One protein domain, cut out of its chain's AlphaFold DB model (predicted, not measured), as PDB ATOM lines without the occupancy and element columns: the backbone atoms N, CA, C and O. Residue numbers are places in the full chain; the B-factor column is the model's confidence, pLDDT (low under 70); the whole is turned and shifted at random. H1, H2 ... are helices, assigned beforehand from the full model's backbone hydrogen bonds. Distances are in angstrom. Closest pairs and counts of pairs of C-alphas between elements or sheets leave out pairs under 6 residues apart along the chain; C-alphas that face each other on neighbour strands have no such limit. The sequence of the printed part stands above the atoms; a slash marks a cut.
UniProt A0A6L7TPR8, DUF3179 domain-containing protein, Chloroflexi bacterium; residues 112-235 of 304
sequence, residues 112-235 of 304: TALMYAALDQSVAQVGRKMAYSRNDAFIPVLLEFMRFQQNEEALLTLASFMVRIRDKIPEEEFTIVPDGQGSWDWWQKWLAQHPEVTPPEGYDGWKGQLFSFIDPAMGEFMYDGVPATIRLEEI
ATOM      1  N   THR A 112     201.490 143.150 167.994       98.50
ATOM      2  CA  THR A 112     200.163 142.531 167.989       98.50
ATOM      3  C   THR A 112     199.947 141.732 169.269       98.50
ATOM      4  O   THR A 112     198.963 141.947 169.977       98.50
ATOM      5  N   ALA A 113     200.897 140.877 169.650       98.44
ATOM      6  CA  ALA A 113     200.817 140.114 170.890       98.44
ATOM      7  C   ALA A 113     200.761 141.015 172.141       98.44
ATOM      8  O   ALA A 113     200.041 140.697 173.087       98.44
ATOM      9  N   LEU A 114     201.476 142.149 172.156       98.62
ATOM     10  CA  LEU A 114     201.458 143.097 173.278       98.62
ATOM     11  C   LEU A 114     200.138 143.873 173.366       98.62
ATOM     12  O   LEU A 114     199.654 144.135 174.467       98.62
ATOM     13  N   MET A 115     199.521 144.187 172.226       98.62
ATOM     14  CA  MET A 115     198.165 144.730 172.164       98.62
ATOM     15  C   MET A 115     197.138 143.735 172.731       98.62
ATOM     16  O   MET A 115     196.388 144.100 173.635       98.62
ATOM     17  N   TYR A 116     197.142 142.467 172.300       98.44
ATOM     18  CA  TYR A 116     196.243 141.450 172.872       98.44
ATOM     19  C   TYR A 116     196.503 141.192 174.361       98.44
ATOM     20  O   TYR A 116     195.549 141.044 175.122       98.44
ATOM     21  N   ALA A 117     197.761 141.240 174.818       98.06
ATOM     22  CA  ALA A 117     198.078 141.149 176.244       98.06
ATOM     23  C   ALA A 117     197.392 142.251 177.080       98.06
ATOM     24  O   ALA A 117     197.108 142.024 178.253       98.06
ATOM     25  N   ALA A 118     197.060 143.410 176.497       97.25
ATOM     26  CA  ALA A 118     196.341 144.484 177.188       97.25
ATOM     27  C   ALA A 118     194.894 144.129 177.588       97.25
ATOM     28  O   ALA A 118     194.322 144.832 178.417       97.25
ATOM     29  N   LEU A 119     194.298 143.067 177.024       96.75
ATOM     30  CA  LEU A 119     192.949 142.609 177.390       96.75
ATOM     31  C   LEU A 119     192.937 141.827 178.718       96.75
ATOM     32  O   LEU A 119     191.976 141.932 179.475       96.75
ATOM     33  N   ASP A 120     194.014 141.087 179.010       94.88
ATOM     34  CA  ASP A 120     194.104 140.153 180.148       94.88
ATOM     35  C   ASP A 120     195.150 140.552 181.213       94.88
ATOM     36  O   ASP A 120     195.227 139.930 182.276       94.88
ATOM     37  N   GLN A 121     195.999 141.548 180.939       94.69
ATOM     38  CA  GLN A 121     197.075 142.005 181.831       94.69
ATOM     39  C   GLN A 121     196.829 143.429 182.348       94.69
ATOM     40  O   GLN A 121     195.956 144.158 181.883       94.69
ATOM     41  N   SER A 122     197.637 143.865 183.320       93.75
ATOM     42  CA  SER A 122     197.569 145.241 183.820       93.75
ATOM     43  C   SER A 122     197.902 146.249 182.716       93.75
ATOM     44  O   SER A 122     199.041 146.311 182.246       93.75
ATOM     45  N   VAL A 123     196.940 147.117 182.389       93.19
ATOM     46  CA  VAL A 123     197.112 148.257 181.469       93.19
ATOM     47  C   VAL A 123     198.306 149.137 181.872       93.19
ATOM     48  O   VAL A 123     199.006 149.659 181.010       93.19
ATOM     49  N   ALA A 124     198.614 149.254 183.169       93.19
ATOM     50  CA  ALA A 124     199.767 150.021 183.648       93.19
ATOM     51  C   ALA A 124     201.125 149.353 183.343       93.19
ATOM     52  O   ALA A 124     202.119 150.056 183.165       93.19
ATOM     53  N   GLN A 125     201.186 148.017 183.281       94.88
ATOM     54  CA  GLN A 125     202.399 147.270 182.911       94.88
ATOM     55  C   GLN A 125     202.542 147.186 181.389       94.88
ATOM     56  O   GLN A 125     203.589 147.537 180.845       94.88
ATOM     57  N   VAL A 126     201.469 146.795 180.697       97.38
ATOM     58  CA  VAL A 126     201.435 146.713 179.230       97.38
ATOM     59  C   VAL A 126     201.681 148.083 178.609       97.38
ATOM     60  O   VAL A 126     202.568 148.221 177.770       97.38
ATOM     61  N   GLY A 127     200.995 149.119 179.093       97.56
ATOM     62  CA  GLY A 127     201.176 150.485 178.615       97.56
ATOM     63  C   GLY A 127     202.574 151.045 178.872       97.56
ATOM     64  O   GLY A 127     203.091 151.779 178.035       97.56
ATOM     65  N   ARG A 128     203.249 150.632 179.955       96.81
ATOM     66  CA  ARG A 128     204.660 150.980 180.182       96.81
ATOM     67  C   ARG A 128     205.574 150.326 179.146       96.81
ATOM     68  O   ARG A 128     206.420 151.017 178.585       96.81
ATOM     69  N   LYS A 129     205.375 149.037 178.838       97.69
ATOM     70  CA  LYS A 129     206.152 148.341 177.795       97.69
ATOM     71  C   LYS A 129     205.922 148.960 176.412       97.69
ATOM     72  O   LYS A 129     206.882 149.242 175.697       97.69
ATOM     73  N   MET A 130     204.665 149.258 176.080       98.44
ATOM     74  CA  MET A 130     204.299 150.019 174.880       98.44
ATOM     75  C   MET A 130     205.038 151.364 174.832       98.44
ATOM     76  O   MET A 130     205.644 151.696 173.814       98.44
ATOM     77  N   ALA A 131     205.073 152.101 175.943       98.06
ATOM     78  CA  ALA A 131     205.724 153.403 176.007       98.06
ATOM     79  C   ALA A 131     207.251 153.338 175.831       98.06
ATOM     80  O   ALA A 131     207.816 154.162 175.114       98.06
ATOM     81  N   TYR A 132     207.921 152.345 176.424       96.44
ATOM     82  CA  TYR A 132     209.367 152.135 176.266       96.44
ATOM     83  C   TYR A 132     209.756 151.692 174.846       96.44
ATOM     84  O   TYR A 132     210.797 152.113 174.335       96.44
ATOM     85  N   SER A 133     208.885 150.946 174.153       96.94
ATOM     86  CA  SER A 133     209.092 150.602 172.736       96.94
ATOM     87  C   SER A 133     209.152 151.832 171.816       96.94
ATOM     88  O   SER A 133     209.796 151.786 170.768       96.94
ATOM     89  N   ARG A 134     208.479 152.931 172.203       97.56
ATOM     90  CA  ARG A 134     208.303 154.167 171.416       97.56
ATOM     91  C   ARG A 134     207.700 153.943 170.017       97.56
ATOM     92  O   ARG A 134     207.882 154.773 169.124       97.56
ATOM     93  N   ASN A 135     206.967 152.845 169.833       98.31
ATOM     94  CA  ASN A 135     206.226 152.533 168.615       98.31
ATOM     95  C   ASN A 135     204.876 153.276 168.596       98.31
ATOM     96  O   ASN A 135     204.039 153.056 169.473       98.31
ATOM     97  N   ASP A 136     204.661 154.131 167.592       98.50
ATOM     98  CA  ASP A 136     203.457 154.970 167.463       98.50
ATOM     99  C   ASP A 136     202.162 154.162 167.356       98.50
ATOM    100  O   ASP A 136     201.117 154.626 167.813       98.50
ATOM    101  N   ALA A 137     202.240 152.921 166.863       98.50
ATOM    102  CA  ALA A 137     201.096 152.020 166.755       98.50
ATOM    103  C   ALA A 137     200.362 151.789 168.090       98.50
ATOM    104  O   ALA A 137     199.181 151.453 168.098       98.50
ATOM    105  N   PHE A 138     201.017 152.001 169.234       98.81
ATOM    106  CA  PHE A 138     200.373 151.859 170.537       98.81
ATOM    107  C   PHE A 138     199.585 153.088 171.012       98.81
ATOM    108  O   PHE A 138     198.854 152.966 171.994       98.81
ATOM    109  N   ILE A 139     199.672 154.249 170.350       98.69
ATOM    110  CA  ILE A 139     198.880 155.427 170.746       98.69
ATOM    111  C   ILE A 139     197.364 155.149 170.634       98.69
ATOM    112  O   ILE A 139     196.683 155.356 171.638       98.69
ATOM    113  N   PRO A 140     196.823 154.605 169.518       98.62
ATOM    114  CA  PRO A 140     195.427 154.162 169.448       98.62
ATOM    115  C   PRO A 140     195.036 153.209 170.586       98.62
ATOM    116  O   PRO A 140     194.057 153.443 171.286       98.62
ATOM    117  N   VAL A 141     195.859 152.182 170.834       98.56
ATOM    118  CA  VAL A 141     195.617 151.151 171.859       98.56
ATOM    119  C   VAL A 141     195.496 151.766 173.259       98.56
ATOM    120  O   VAL A 141     194.561 151.460 173.996       98.56
ATOM    121  N   LEU A 142     196.412 152.670 173.626       98.50
ATOM    122  CA  LEU A 142     196.385 153.387 174.906       98.50
ATOM    123  C   LEU A 142     195.204 154.360 175.014       98.50
ATOM    124  O   LEU A 142     194.647 154.534 176.102       98.50
ATOM    125  N   LEU A 143     194.809 154.975 173.897       98.19
ATOM    126  CA  LEU A 143     193.704 155.924 173.841       98.19
ATOM    127  C   LEU A 143     192.349 155.257 174.120       98.19
ATOM    128  O   LEU A 143     191.526 155.844 174.828       98.19
ATOM    129  N   GLU A 144     192.143 154.017 173.656       97.38
ATOM    130  CA  GLU A 144     190.958 153.230 174.021       97.38
ATOM    131  C   GLU A 144     190.867 153.046 175.543       97.38
ATOM    132  O   GLU A 144     189.819 153.291 176.130       97.38
ATOM    133  N   PHE A 145     191.963 152.695 176.228       96.88
ATOM    134  CA  PHE A 145     191.944 152.571 177.691       96.88
ATOM    135  C   PHE A 145     191.728 153.914 178.394       96.88
ATOM    136  O   PHE A 145     191.054 153.963 179.428       96.88
ATOM    137  N   MET A 146     192.258 155.009 177.836       97.12
ATOM    138  CA  MET A 146     192.095 156.358 178.386       97.12
ATOM    139  C   MET A 146     190.622 156.790 178.406       97.12
ATOM    140  O   MET A 146     190.187 157.414 179.374       97.12
ATOM    141  N   ARG A 147     189.828 156.380 177.403       93.88
ATOM    142  CA  ARG A 147     188.383 156.666 177.284       93.88
ATOM    143  C   ARG A 147     187.546 156.215 178.489       93.88
ATOM    144  O   ARG A 147     186.475 156.783 178.726       93.88
ATOM    145  N   PHE A 148     188.010 155.201 179.223       92.06
ATOM    146  CA  PHE A 148     187.303 154.595 180.358       92.06
ATOM    147  C   PHE A 148     187.836 155.035 181.728       92.06
ATOM    148  O   PHE A 148     187.233 154.697 182.748       92.06
ATOM    149  N   GLN A 149     188.925 155.808 181.787       93.38
ATOM    150  CA  GLN A 149     189.467 156.271 183.063       93.38
ATOM    151  C   GLN A 149     188.628 157.415 183.644       93.38
ATOM    152  O   GLN A 149     188.334 158.399 182.973       93.38
ATOM    153  N   GLN A 150     188.274 157.284 184.923       90.50
ATOM    154  CA  GLN A 150     187.651 158.341 185.738       90.50
ATOM    155  C   GLN A 150     188.620 158.903 186.796       90.50
ATOM    156  O   GLN A 150     188.278 159.812 187.545       90.50
ATOM    157  N   ASN A 151     189.819 158.326 186.893       94.00
ATOM    158  CA  ASN A 151     190.844 158.679 187.864       94.00
ATOM    159  C   ASN A 151     191.932 159.527 187.178       94.00
ATOM    160  O   ASN A 151     192.450 159.145 186.129       94.00
ATOM    161  N   GLU A 152     192.273 160.669 187.778       93.00
ATOM    162  CA  GLU A 152     193.234 161.634 187.230       93.00
ATOM    163  C   GLU A 152     194.662 161.069 187.123       93.00
ATOM    164  O   GLU A 152     195.322 161.269 186.108       93.00
ATOM    165  N   GLU A 153     195.121 160.288 188.104       93.50
ATOM    166  CA  GLU A 153     196.428 159.613 188.073       93.50
ATOM    167  C   GLU A 153     196.506 158.594 186.925       93.50
ATOM    168  O   GLU A 153     197.517 158.520 186.225       93.50
ATOM    169  N   ALA A 154     195.425 157.851 186.664       94.25
ATOM    170  CA  ALA A 154     195.338 156.921 185.539       94.25
ATOM    171  C   ALA A 154     195.320 157.651 184.181       94.25
ATOM    172  O   ALA A 154     196.014 157.232 183.251       94.25
ATOM    173  N   LEU A 155     194.586 158.768 184.075       95.69
ATOM    174  CA  LEU A 155     194.583 159.632 182.888       95.69
ATOM    175  C   LEU A 155     195.978 160.212 182.611       95.69
ATOM    176  O   LEU A 155     196.475 160.096 181.492       95.69
ATOM    177  N   LEU A 156     196.640 160.770 183.630       95.62
ATOM    178  CA  LEU A 156     197.997 161.312 183.527       95.62
ATOM    179  C   LEU A 156     199.033 160.223 183.220       95.62
ATOM    180  O   LEU A 156     199.951 160.466 182.441       95.62
ATOM    181  N   THR A 157     198.865 159.014 183.760       96.19
ATOM    182  CA  THR A 157     199.736 157.868 183.454       96.19
ATOM    183  C   THR A 157     199.644 157.496 181.973       96.19
ATOM    184  O   THR A 157     200.671 157.462 181.294       96.19
ATOM    185  N   LEU A 158     198.435 157.295 181.437       98.06
ATOM    186  CA  LEU A 158     198.229 156.967 180.020       98.06
ATOM    187  C   LEU A 158     198.665 158.112 179.094       98.06
ATOM    188  O   LEU A 158     199.320 157.865 178.082       98.06
ATOM    189  N   ALA A 159     198.387 159.362 179.469       98.25
ATOM    190  CA  ALA A 159     198.900 160.529 178.760       98.25
ATOM    191  C   ALA A 159     200.437 160.548 178.743       98.25
ATOM    192  O   ALA A 159     201.023 160.773 177.688       98.25
ATOM    193  N   SER A 160     201.109 160.243 179.861       97.94
ATOM    194  CA  SER A 160     202.579 160.183 179.919       97.94
ATOM    195  C   SER A 160     203.153 159.093 179.007       97.94
ATOM    196  O   SER A 160     204.164 159.320 178.343       97.94
ATOM    197  N   PHE A 161     202.478 157.945 178.891       98.31
ATOM    198  CA  PHE A 161     202.856 156.888 177.955       98.31
ATOM    199  C   PHE A 161     202.731 157.355 176.498       98.31
ATOM    200  O   PHE A 161     203.669 157.177 175.723       98.31
ATOM    201  N   MET A 162     201.631 158.016 176.130       98.62
ATOM    202  CA  MET A 162     201.432 158.524 174.767       98.62
ATOM    203  C   MET A 162     202.367 159.698 174.422       98.62
ATOM    204  O   MET A 162     202.921 159.715 173.324       98.62
ATOM    205  N   VAL A 163     202.635 160.625 175.357       98.56
ATOM    206  CA  VAL A 163     203.666 161.675 175.199       98.56
ATOM    207  C   VAL A 163     205.035 161.039 174.947       98.56
ATOM    208  O   VAL A 163     205.716 161.406 173.992       98.56
ATOM    209  N   ARG A 164     205.422 160.039 175.751       98.19
ATOM    210  CA  ARG A 164     206.691 159.311 175.601       98.19
ATOM    211  C   ARG A 164     206.830 158.641 174.231       98.19
ATOM    212  O   ARG A 164     207.915 158.688 173.653       98.19
ATOM    213  N   ILE A 165     205.756 158.043 173.710       98.50
ATOM    214  CA  ILE A 165     205.744 157.413 172.382       98.50
ATOM    215  C   ILE A 165     205.883 158.463 171.279       98.50
ATOM    216  O   ILE A 165     206.765 158.327 170.431       98.50
ATOM    217  N   ARG A 166     205.054 159.513 171.310       98.06
ATOM    218  CA  ARG A 166     205.051 160.592 170.312       98.06
ATOM    219  C   ARG A 166     206.407 161.295 170.238       98.06
ATOM    220  O   ARG A 166     206.984 161.420 169.162       98.06
ATOM    221  N   ASP A 167     206.937 161.695 171.391       97.75
ATOM    222  CA  ASP A 167     208.147 162.520 171.500       97.75
ATOM    223  C   ASP A 167     209.438 161.673 171.607       97.75
ATOM    224  O   ASP A 167     210.531 162.206 171.788       97.75
ATOM    225  N   LYS A 168     209.329 160.339 171.471       97.62
ATOM    226  CA  LYS A 168     210.430 159.348 171.457       97.62
ATOM    227  C   LYS A 168     211.337 159.341 172.702       97.62
ATOM    228  O   LYS A 168     212.490 158.896 172.628       97.62
ATOM    229  N   ILE A 169     210.796 159.745 173.851       97.12
ATOM    230  CA  ILE A 169     211.525 159.957 175.114       97.12
ATOM    231  C   ILE A 169     212.129 158.628 175.643       97.12
ATOM    232  O   ILE A 169     211.365 157.686 175.893       97.12
ATOM    233  N   PRO A 170     213.464 158.518 175.836       94.75
ATOM    234  CA  PRO A 170     214.140 157.326 176.382       94.75
ATOM    235  C   PRO A 170     213.643 156.936 177.777       94.75
ATOM    236  O   PRO A 170     213.291 157.817 178.560       94.75
ATOM    237  N   GLU A 171     213.586 155.638 178.096       90.62
ATOM    238  CA  GLU A 171     212.935 155.099 179.308       90.62
ATOM    239  C   GLU A 171     213.399 155.756 180.620       90.62
ATOM    240  O   GLU A 171     212.580 155.980 181.515       90.62
ATOM    241  N   GLU A 172     214.672 156.148 180.671       90.19
ATOM    242  CA  GLU A 172     215.378 156.759 181.796       90.19
ATOM    243  C   GLU A 172     215.021 158.240 182.016       90.19
ATOM    244  O   GLU A 172     215.247 158.784 183.099       90.19
ATOM    245  N   GLU A 173     214.477 158.913 180.997       91.69
ATOM    246  CA  GLU A 173     214.119 160.331 181.038       91.69
ATOM    247  C   GLU A 173     212.692 160.548 181.566       91.69
ATOM    248  O   GLU A 173     211.744 159.832 181.224       91.69
ATOM    249  N   PHE A 174     212.521 161.568 182.412       89.38
ATOM    250  CA  PHE A 174     211.230 161.917 183.001       89.38
ATOM    251  C   PHE A 174     210.284 162.540 181.966       89.38
ATOM    252  O   PHE A 174     210.652 163.469 181.252       89.38
ATOM    253  N   THR A 175     209.034 162.076 181.921       92.50
ATOM    254  CA  THR A 175     208.021 162.600 180.997       92.50
ATOM    255  C   THR A 175     207.115 163.610 181.696       92.50
ATOM    256  O   THR A 175     206.373 163.262 182.611       92.50
ATOM    257  N   ILE A 176     207.135 164.858 181.225       92.56
ATOM    258  CA  ILE A 176     206.162 165.889 181.604       92.56
ATOM    259  C   ILE A 176     204.982 165.796 180.633       92.56
ATOM    260  O   ILE A 176     205.187 165.863 179.423       92.56
ATOM    261  N   VAL A 177     203.755 165.672 181.144       95.81
ATOM    262  CA  VAL A 177     202.534 165.807 180.330       95.81
ATOM    263  C   VAL A 177     202.218 167.302 180.189       95.81
ATOM    264  O   VAL A 177     201.993 167.945 181.214       95.81
ATOM    265  N   PRO A 178     202.211 167.883 178.974       94.44
ATOM    266  CA  PRO A 178     201.860 169.290 178.791       94.44
ATOM    267  C   PRO A 178     200.383 169.566 179.093       94.44
ATOM    268  O   PRO A 178     199.527 168.697 178.901       94.44
ATOM    269  N   ASP A 179     200.074 170.801 179.496       91.62
ATOM    270  CA  ASP A 179     198.710 171.241 179.805       91.62
ATOM    271  C   ASP A 179     197.717 170.887 178.681       91.62
ATOM    272  O   ASP A 179     197.985 171.057 177.489       91.62
ATOM    273  N   GLY A 180     196.555 170.349 179.063       89.31
ATOM    274  CA  GLY A 180     195.517 169.863 178.144       89.31
ATOM    275  C   GLY A 180     195.756 168.457 177.567       89.31
ATOM    276  O   GLY A 180     194.783 167.745 177.308       89.31
ATOM    277  N   GLN A 181     197.010 167.996 177.458       95.81
ATOM    278  CA  GLN A 181     197.345 166.658 176.933       95.81
ATOM    279  C   GLN A 181     197.055 165.519 177.928       95.81
ATOM    280  O   GLN A 181     197.169 164.350 177.577       95.81
ATOM    281  N   GLY A 182     196.631 165.838 179.155       95.38
ATOM    282  CA  GLY A 182     196.079 164.874 180.115       95.38
ATOM    283  C   GLY A 182     194.640 164.424 179.816       95.38
ATOM    284  O   GLY A 182     194.082 163.647 180.585       95.38
ATOM    285  N   SER A 183     194.015 164.909 178.734       94.75
ATOM    286  CA  SER A 183     192.612 164.626 178.392       94.75
ATOM    287  C   SER A 183     192.457 163.717 177.166       94.75
ATOM    288  O   SER A 183     193.198 163.831 176.190       94.75
ATOM    289  N   TRP A 184     191.451 162.836 177.202       96.06
ATOM    290  CA  TRP A 184     191.121 161.931 176.093       96.06
ATOM    291  C   TRP A 184     190.723 162.688 174.812       96.06
ATOM    292  O   TRP A 184     191.192 162.357 173.727       96.06
ATOM    293  N   ASP A 185     189.917 163.747 174.942       95.62
ATOM    294  CA  ASP A 185     189.463 164.586 173.821       95.62
ATOM    295  C   ASP A 185     190.633 165.213 173.041       95.62
ATOM    296  O   ASP A 185     190.610 165.244 171.807       95.62
ATOM    297  N   TRP A 186     191.687 165.651 173.741       97.44
ATOM    298  CA  TRP A 186     192.886 166.183 173.098       97.44
ATOM    299  C   TRP A 186     193.586 165.117 172.250       97.44
ATOM    300  O   TRP A 186     193.895 165.367 171.084       97.44
ATOM    301  N   TRP A 187     193.783 163.912 172.794       98.00
ATOM    302  CA  TRP A 187     194.433 162.818 172.069       98.00
ATOM    303  C   TRP A 187     193.589 162.273 170.916       98.00
ATOM    304  O   TRP A 187     194.154 161.944 169.876       98.00
ATOM    305  N   GLN A 188     192.259 162.249 171.034       97.25
ATOM    306  CA  GLN A 188     191.383 161.875 169.919       97.25
ATOM    307  C   GLN A 188     191.485 162.885 168.765       97.25
ATOM    308  O   GLN A 188     191.577 162.489 167.602       97.25
ATOM    309  N   LYS A 189     191.532 164.191 169.068       97.38
ATOM    310  CA  LYS A 189     191.738 165.255 168.067       97.38
ATOM    311  C   LYS A 189     193.139 165.234 167.464       97.38
ATOM    312  O   LYS A 189     193.281 165.519 166.279       97.38
ATOM    313  N   TRP A 190     194.150 164.889 168.260       98.00
ATOM    314  CA  TRP A 190     195.511 164.667 167.785       98.00
ATOM    315  C   TRP A 190     195.551 163.481 166.812       98.00
ATOM    316  O   TRP A 190     195.933 163.649 165.661       98.00
ATOM    317  N   LEU A 191     195.044 162.310 167.207       97.88
ATOM    318  CA  LEU A 191     195.036 161.109 166.366       97.88
ATOM    319  C   LEU A 191     194.218 161.295 165.073       97.88
ATOM    320  O   LEU A 191     194.600 160.785 164.020       97.88
ATOM    321  N   ALA A 192     193.145 162.095 165.108       96.75
ATOM    322  CA  ALA A 192     192.392 162.512 163.921       96.75
ATOM    323  C   ALA A 192     193.231 163.326 162.905       96.75
ATOM    324  O   ALA A 192     192.936 163.312 161.713       96.75
ATOM    325  N   GLN A 193     194.278 164.024 163.359       97.88
ATOM    326  CA  GLN A 193     195.193 164.821 162.527       97.88
ATOM    327  C   GLN A 193     196.453 164.054 162.091       97.88
ATOM    328  O   GLN A 193     197.185 164.551 161.239       97.88
ATOM    329  N   HIS A 194     196.679 162.856 162.641       98.00
ATOM    330  CA  HIS A 194     197.873 162.035 162.429       98.00
ATOM    331  C   HIS A 194     197.524 160.669 161.790       98.00
ATOM    332  O   HIS A 194     197.590 159.632 162.457       98.00
ATOM    333  N   PRO A 195     197.108 160.633 160.504       97.25
ATOM    334  CA  PRO A 195     196.740 159.404 159.789       97.25
ATOM    335  C   PRO A 195     197.910 158.443 159.522       97.25
ATOM    336  O   PRO A 195     197.686 157.305 159.123       97.25
ATOM    337  N   GLU A 196     199.152 158.879 159.732       97.75
ATOM    338  CA  GLU A 196     200.346 158.033 159.718       97.75
ATOM    339  C   GLU A 196     200.468 157.121 160.953       97.75
ATOM    340  O   GLU A 196     201.236 156.160 160.930       97.75
ATOM    341  N   VAL A 197     199.712 157.399 162.022       98.25
ATOM    342  CA  VAL A 197     199.710 156.616 163.266       98.25
ATOM    343  C   VAL A 197     198.702 155.474 163.147       98.25
ATOM    344  O   VAL A 197     197.566 155.560 163.607       98.25
ATOM    345  N   THR A 198     199.126 154.389 162.500       97.38
ATOM    346  CA  THR A 198     198.311 153.180 162.314       97.38
ATOM    347  C   THR A 198     198.491 152.194 163.475       97.38
ATOM    348  O   THR A 198     199.636 151.954 163.866       97.38
ATOM    349  N   PRO A 199     197.419 151.570 163.997       98.19
ATOM    350  CA  PRO A 199     197.517 150.571 165.063       98.19
ATOM    351  C   PRO A 199     198.190 149.251 164.608       98.19
ATOM    352  O   PRO A 199     198.448 149.078 163.414       98.19
ATOM    353  N   PRO A 200     198.482 148.305 165.529       98.44
ATOM    354  CA  PRO A 200     199.065 147.005 165.191       98.44
ATOM    355  C   PRO A 200     198.128 146.135 164.340       98.44
ATOM    356  O   PRO A 200     196.918 146.359 164.280       98.44
ATOM    357  N   GLU A 201     198.676 145.091 163.714       97.88
ATOM    358  CA  GLU A 201     197.876 144.088 162.998       97.88
ATOM    359  C   GLU A 201     196.896 143.395 163.966       97.88
ATOM    360  O   GLU A 201     197.266 143.087 165.101       97.88
ATOM    361  N   GLY A 202     195.648 143.174 163.535       97.56
ATOM    362  CA  GLY A 202     194.567 142.620 164.367       97.56
ATOM    363  C   GLY A 202     193.829 143.640 165.250       97.56
ATOM    364  O   GLY A 202     193.064 143.244 166.130       97.56
ATOM    365  N   TYR A 203     194.047 144.951 165.065       98.38
ATOM    366  CA  TYR A 203     193.355 145.993 165.847       98.38
ATOM    367  C   TYR A 203     191.827 145.927 165.730       98.38
ATOM    368  O   TYR A 203     191.124 146.239 166.685       98.38
ATOM    369  N   ASP A 204     191.311 145.505 164.577       97.50
ATOM    370  CA  ASP A 204     189.890 145.269 164.324       97.50
ATOM    371  C   ASP A 204     189.281 144.247 165.292       97.50
ATOM    372  O   ASP A 204     188.385 144.588 166.072       97.50
ATOM    373  N   GLY A 205     189.778 143.010 165.290       97.75
ATOM    374  CA  GLY A 205     189.275 141.971 166.188       97.75
ATOM    375  C   GLY A 205     189.629 142.222 167.650       97.75
ATOM    376  O   GLY A 205     188.811 141.959 168.532       97.75
ATOM    377  N   TRP A 206     190.805 142.794 167.927       98.25
ATOM    378  CA  TRP A 206     191.186 143.225 169.274       98.25
ATOM    379  C   TRP A 206     190.207 144.254 169.849       98.25
ATOM    380  O   TRP A 206     189.737 144.103 170.977       98.25
ATOM    381  N   LYS A 207     189.837 145.274 169.068       97.62
ATOM    382  CA  LYS A 207     188.910 146.321 169.505       97.62
ATOM    383  C   LYS A 207     187.479 145.799 169.642       97.62
ATOM    384  O   LYS A 207     186.769 146.201 170.563       97.62
ATOM    385  N   GLY A 208     187.078 144.846 168.797       97.00
ATOM    386  CA  GLY A 208     185.848 144.071 168.979       97.00
ATOM    387  C   GLY A 208     185.808 143.332 170.321       97.00
ATOM    388  O   GLY A 208     184.828 143.443 171.061       97.00
ATOM    389  N   GLN A 209     186.898 142.646 170.685       97.50
ATOM    390  CA  GLN A 209     187.035 141.990 171.991       97.50
ATOM    391  C   GLN A 209     187.011 143.003 173.145       97.50
ATOM    392  O   GLN A 209     186.269 142.796 174.106       97.50
ATOM    393  N   LEU A 210     187.724 144.127 173.031       96.69
ATOM    394  CA  LEU A 210     187.709 145.194 174.036       96.69
ATOM    395  C   LEU A 210     186.290 145.733 174.284       96.69
ATOM    396  O   LEU A 210     185.860 145.847 175.431       96.69
ATOM    397  N   PHE A 211     185.536 146.035 173.223       95.81
ATOM    398  CA  PHE A 211     184.171 146.549 173.355       95.81
ATOM    399  C   PHE A 211     183.188 145.473 173.851       95.81
ATOM    400  O   PHE A 211     182.215 145.810 174.528       95.81
ATOM    401  N   SER A 212     183.470 144.184 173.622       95.62
ATOM    402  CA  SER A 212     182.649 143.080 174.146       95.62
ATOM    403  C   SER A 212     182.578 143.032 175.684       95.62
ATOM    404  O   SER A 212     181.586 142.550 176.234       95.62
ATOM    405  N   PHE A 213     183.566 143.603 176.392       93.56
ATOM    406  CA  PHE A 213     183.527 143.765 177.853       93.56
ATOM    407  C   PHE A 213     182.474 144.783 178.330       93.56
ATOM    408  O   PHE A 213     182.008 144.706 179.468       93.56
ATOM    409  N   ILE A 214     182.087 145.738 177.478       91.50
ATOM    410  CA  ILE A 214     181.041 146.735 177.757       91.50
ATOM    411  C   ILE A 214     179.672 146.120 177.460       91.50
ATOM    412  O   ILE A 214     178.745 146.184 178.280       91.50
ATOM    413  N   ASP A 215     179.567 145.533 176.270       94.31
ATOM    414  CA  ASP A 215     178.384 144.901 175.706       94.31
ATOM    415  C   ASP A 215     178.831 143.828 174.695       94.31
ATOM    416  O   ASP A 215     179.407 144.186 173.665       94.31
ATOM    417  N   PRO A 216     178.559 142.529 174.932       93.75
ATOM    418  CA  PRO A 216     178.947 141.453 174.021       93.75
ATOM    419  C   PRO A 216     178.484 141.665 172.575       93.75
ATOM    420  O   PRO A 216     179.184 141.265 171.647       93.75
ATOM    421  N   ALA A 217     177.352 142.349 172.374       93.44
ATOM    422  CA  ALA A 217     176.836 142.680 171.052       93.44
ATOM    423  C   ALA A 217     177.742 143.634 170.253       93.44
ATOM    424  O   ALA A 217     177.656 143.672 169.028       93.44
ATOM    425  N   MET A 218     178.615 144.408 170.905       91.00
ATOM    426  CA  MET A 218     179.536 145.306 170.201       91.00
ATOM    427  C   MET A 218     180.649 144.554 169.467       91.00
ATOM    428  O   MET A 218     181.113 145.029 168.430       91.00
ATOM    429  N   GLY A 219     181.004 143.353 169.932       90.19
ATOM    430  CA  GLY A 219     181.919 142.452 169.225       90.19
ATOM    431  C   GLY A 219     181.360 141.920 167.897       90.19
ATOM    432  O   GLY A 219     182.119 141.406 167.085       90.19
ATOM    433  N   GLU A 220     180.057 142.069 167.627       91.38
ATOM    434  CA  GLU A 220     179.462 141.705 166.330       91.38
ATOM    435  C   GLU A 220     179.816 142.717 165.220       91.38
ATOM    436  O   GLU A 220     179.772 142.372 164.039       91.38
ATOM    437  N   PHE A 221     180.182 143.958 165.574       91.56
ATOM    438  CA  PHE A 221     180.483 145.026 164.608       91.56
ATOM    439  C   PHE A 221     181.964 145.127 164.218       91.56
ATOM    440  O   PHE A 221     182.264 145.722 163.185       91.56
ATOM    441  N   MET A 222     182.884 144.580 165.018       93.75
ATOM    442  CA  MET A 222     184.325 144.606 164.746       93.75
ATOM    443  C   MET A 222     184.939 143.232 165.011       93.75
ATOM    444  O   MET A 222     184.815 142.683 166.102       93.75
ATOM    445  N   TYR A 223     185.578 142.682 163.984       94.38
ATOM    446  CA  TYR A 223     186.151 141.339 163.935       94.38
ATOM    447  C   TYR A 223     187.331 141.333 162.953       94.38
ATOM    448  O   TYR A 223     187.442 142.244 162.132       94.38
ATOM    449  N   ASP A 224     188.185 140.309 163.016       95.31
ATOM    450  CA  ASP A 224     189.367 140.188 162.152       95.31
ATOM    451  C   ASP A 224     188.991 140.287 160.657       95.31
ATOM    452  O   ASP A 224     188.218 139.476 160.136       95.31
ATOM    453  N   GLY A 225     189.540 141.277 159.952       94.38
ATOM    454  CA  GLY A 225     189.273 141.529 158.537       94.38
ATOM    455  C   GLY A 225     187.942 142.230 158.238       94.38
ATOM    456  O   GLY A 225     187.462 142.139 157.103       94.38
ATOM    457  N   VAL A 226     187.326 142.914 159.212       95.19
ATOM    458  CA  VAL A 226     186.082 143.675 158.993       95.19
ATOM    459  C   VAL A 226     186.261 144.737 157.887       95.19
ATOM    460  O   VAL A 226     187.186 145.552 157.951       95.19
ATOM    461  N   PRO A 227     185.390 144.787 156.857       94.38
ATOM    462  CA  PRO A 227     185.491 145.807 155.817       94.38
ATOM    463  C   PRO A 227     185.212 147.210 156.370       94.38
ATOM    464  O   PRO A 227     184.087 147.512 156.768       94.38
ATOM    465  N   ALA A 228     186.215 148.089 156.332       92.62
ATOM    466  CA  ALA A 228     186.112 149.471 156.794       92.62
ATOM    467  C   ALA A 228     186.490 150.473 155.690       92.62
ATOM    468  O   ALA A 228     187.474 150.300 154.973       92.62
ATOM    469  N   THR A 229     185.701 151.544 155.561       94.00
ATOM    470  CA  THR A 229     185.989 152.714 154.703       94.00
ATOM    471  C   THR A 229     186.404 153.952 155.505       94.00
ATOM    472  O   THR A 229     186.708 154.991 154.922       94.00
ATOM    473  N   ILE A 230     186.416 153.830 156.832       94.19
ATOM    474  CA  ILE A 230     186.900 154.808 157.811       94.19
ATOM    475  C   ILE A 230     188.025 154.172 158.630       94.19
ATOM    476  O   ILE A 230     188.174 152.947 158.634       94.19
ATOM    477  N   ARG A 231     188.807 154.989 159.335       96.00
ATOM    478  CA  ARG A 231     189.868 154.493 160.213       96.00
ATOM    479  C   ARG A 231     189.272 153.870 161.476       96.00
ATOM    480  O   ARG A 231     188.355 154.430 162.074       96.00
ATOM    481  N   LEU A 232     189.775 152.710 161.890       96.12
ATOM    482  CA  LEU A 232     189.193 151.955 163.006       96.12
ATOM    483  C   LEU A 232     189.439 152.643 164.353       96.12
ATOM    484  O   LEU A 232     188.596 152.589 165.244       96.12
ATOM    485  N   GLU A 233     190.560 153.344 164.495       95.94
ATOM    486  CA  GLU A 233     190.924 154.174 165.644       95.94
ATOM    487  C   GLU A 233     190.075 155.459 165.790       95.94
ATOM    488  O   GLU A 233     190.113 156.112 166.833       95.94
ATOM    489  N   GLU A 234     189.248 155.800 164.794       94.94
ATOM    490  CA  GLU A 234     188.243 156.874 164.894       94.94
ATOM    491  C   GLU A 234     186.875 156.375 165.411       94.94
ATOM    492  O   GLU A 234     186.030 157.180 165.801       94.94
ATOM    493  N   ILE A 235     186.642 155.055 165.460       94.38
ATOM    494  CA  ILE A 235     185.383 154.462 165.948       94.38
ATOM    495  C   ILE A 235     185.371 154.460 167.480       94.38
ATOM    496  O   ILE A 235     186.006 153.617 168.101       94.38
TER     497      ILE A 235
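AT A GLANCE: This is residues 112 to 235 of the 304 residues of the protein "DUF3179 domain-containing protein" of Chloroflexi bacterium (UniProt A0A6L7TPR8). Six helices lie side by side at mostly shallow tilts in a bundle, with H3 in the middle and H2, H4 and H5 round it. H1 and H6 continue it along the longest axis, short H7 packs on H6 at one end, and residues 221 to 235 fold back from there. The 124 printed residues hold seven named helices, H1 to H7 in chain order, and no named strand: all helix. The whole is compact, with a radius of gyration of the C-alphas of 14.0 A and spans of 41 by 28 by 25 A.

HOW THE PARTS SIT: H1, residues 112 to 120, and H2, residues 123 to 133, form a helical hairpin; their closest C-alphas, Ala 118 and Val 126, are 5.9 A apart. H2 forms another with H3, residues 138 to 146, closest at C-alphas Met 130 and Phe 138, 6.1 A. H3 and H4, residues 152 to 166, form a third, tilted 11 degrees, with closest C-alphas Ile 139 and Met 162 at 5.7 A. H2 touches H4 the same way, closest at C-alphas Ala 131 and Phe 161, 4.9 A. H3 touches H5, residues 184 to 193, closest at C-alphas Met 146 and Trp 184, 6.1 A. H6, residues 203 to 212, touches H1, closest at C-alphas Tyr 116 and Trp 206, 6.5 A; H5 and H6 are apart. H7, residues 216 to 220, touches H6, closest at C-alphas Gly 208 and Gly 219, 4.3 A. Every O i to N i+4 pair is within hydrogen-bond range in H2, H4, H5 and H6; in H1 3 of 5, in H3 4 of 5, in H7 0 of 1, beside 2 of 2 O i to N i+3 pairs.

IN THESE COORDINATES: H1 begins at C-alpha 112 (200.163, 142.531, 167.989). H4, the longest, measures 20.7 A, H2 15.0 A and H5 14.5 A. H7 ends at C-alpha 220 (179.462, 141.705, 166.330).

THE WHOLE: The C-alphas farthest apart, Glu 173 and Ala 217, are 42.4 A apart. The H4 to H5 link is long, 17 residues. The printed part has no cut, and no printed residue is under 70 in pLDDT.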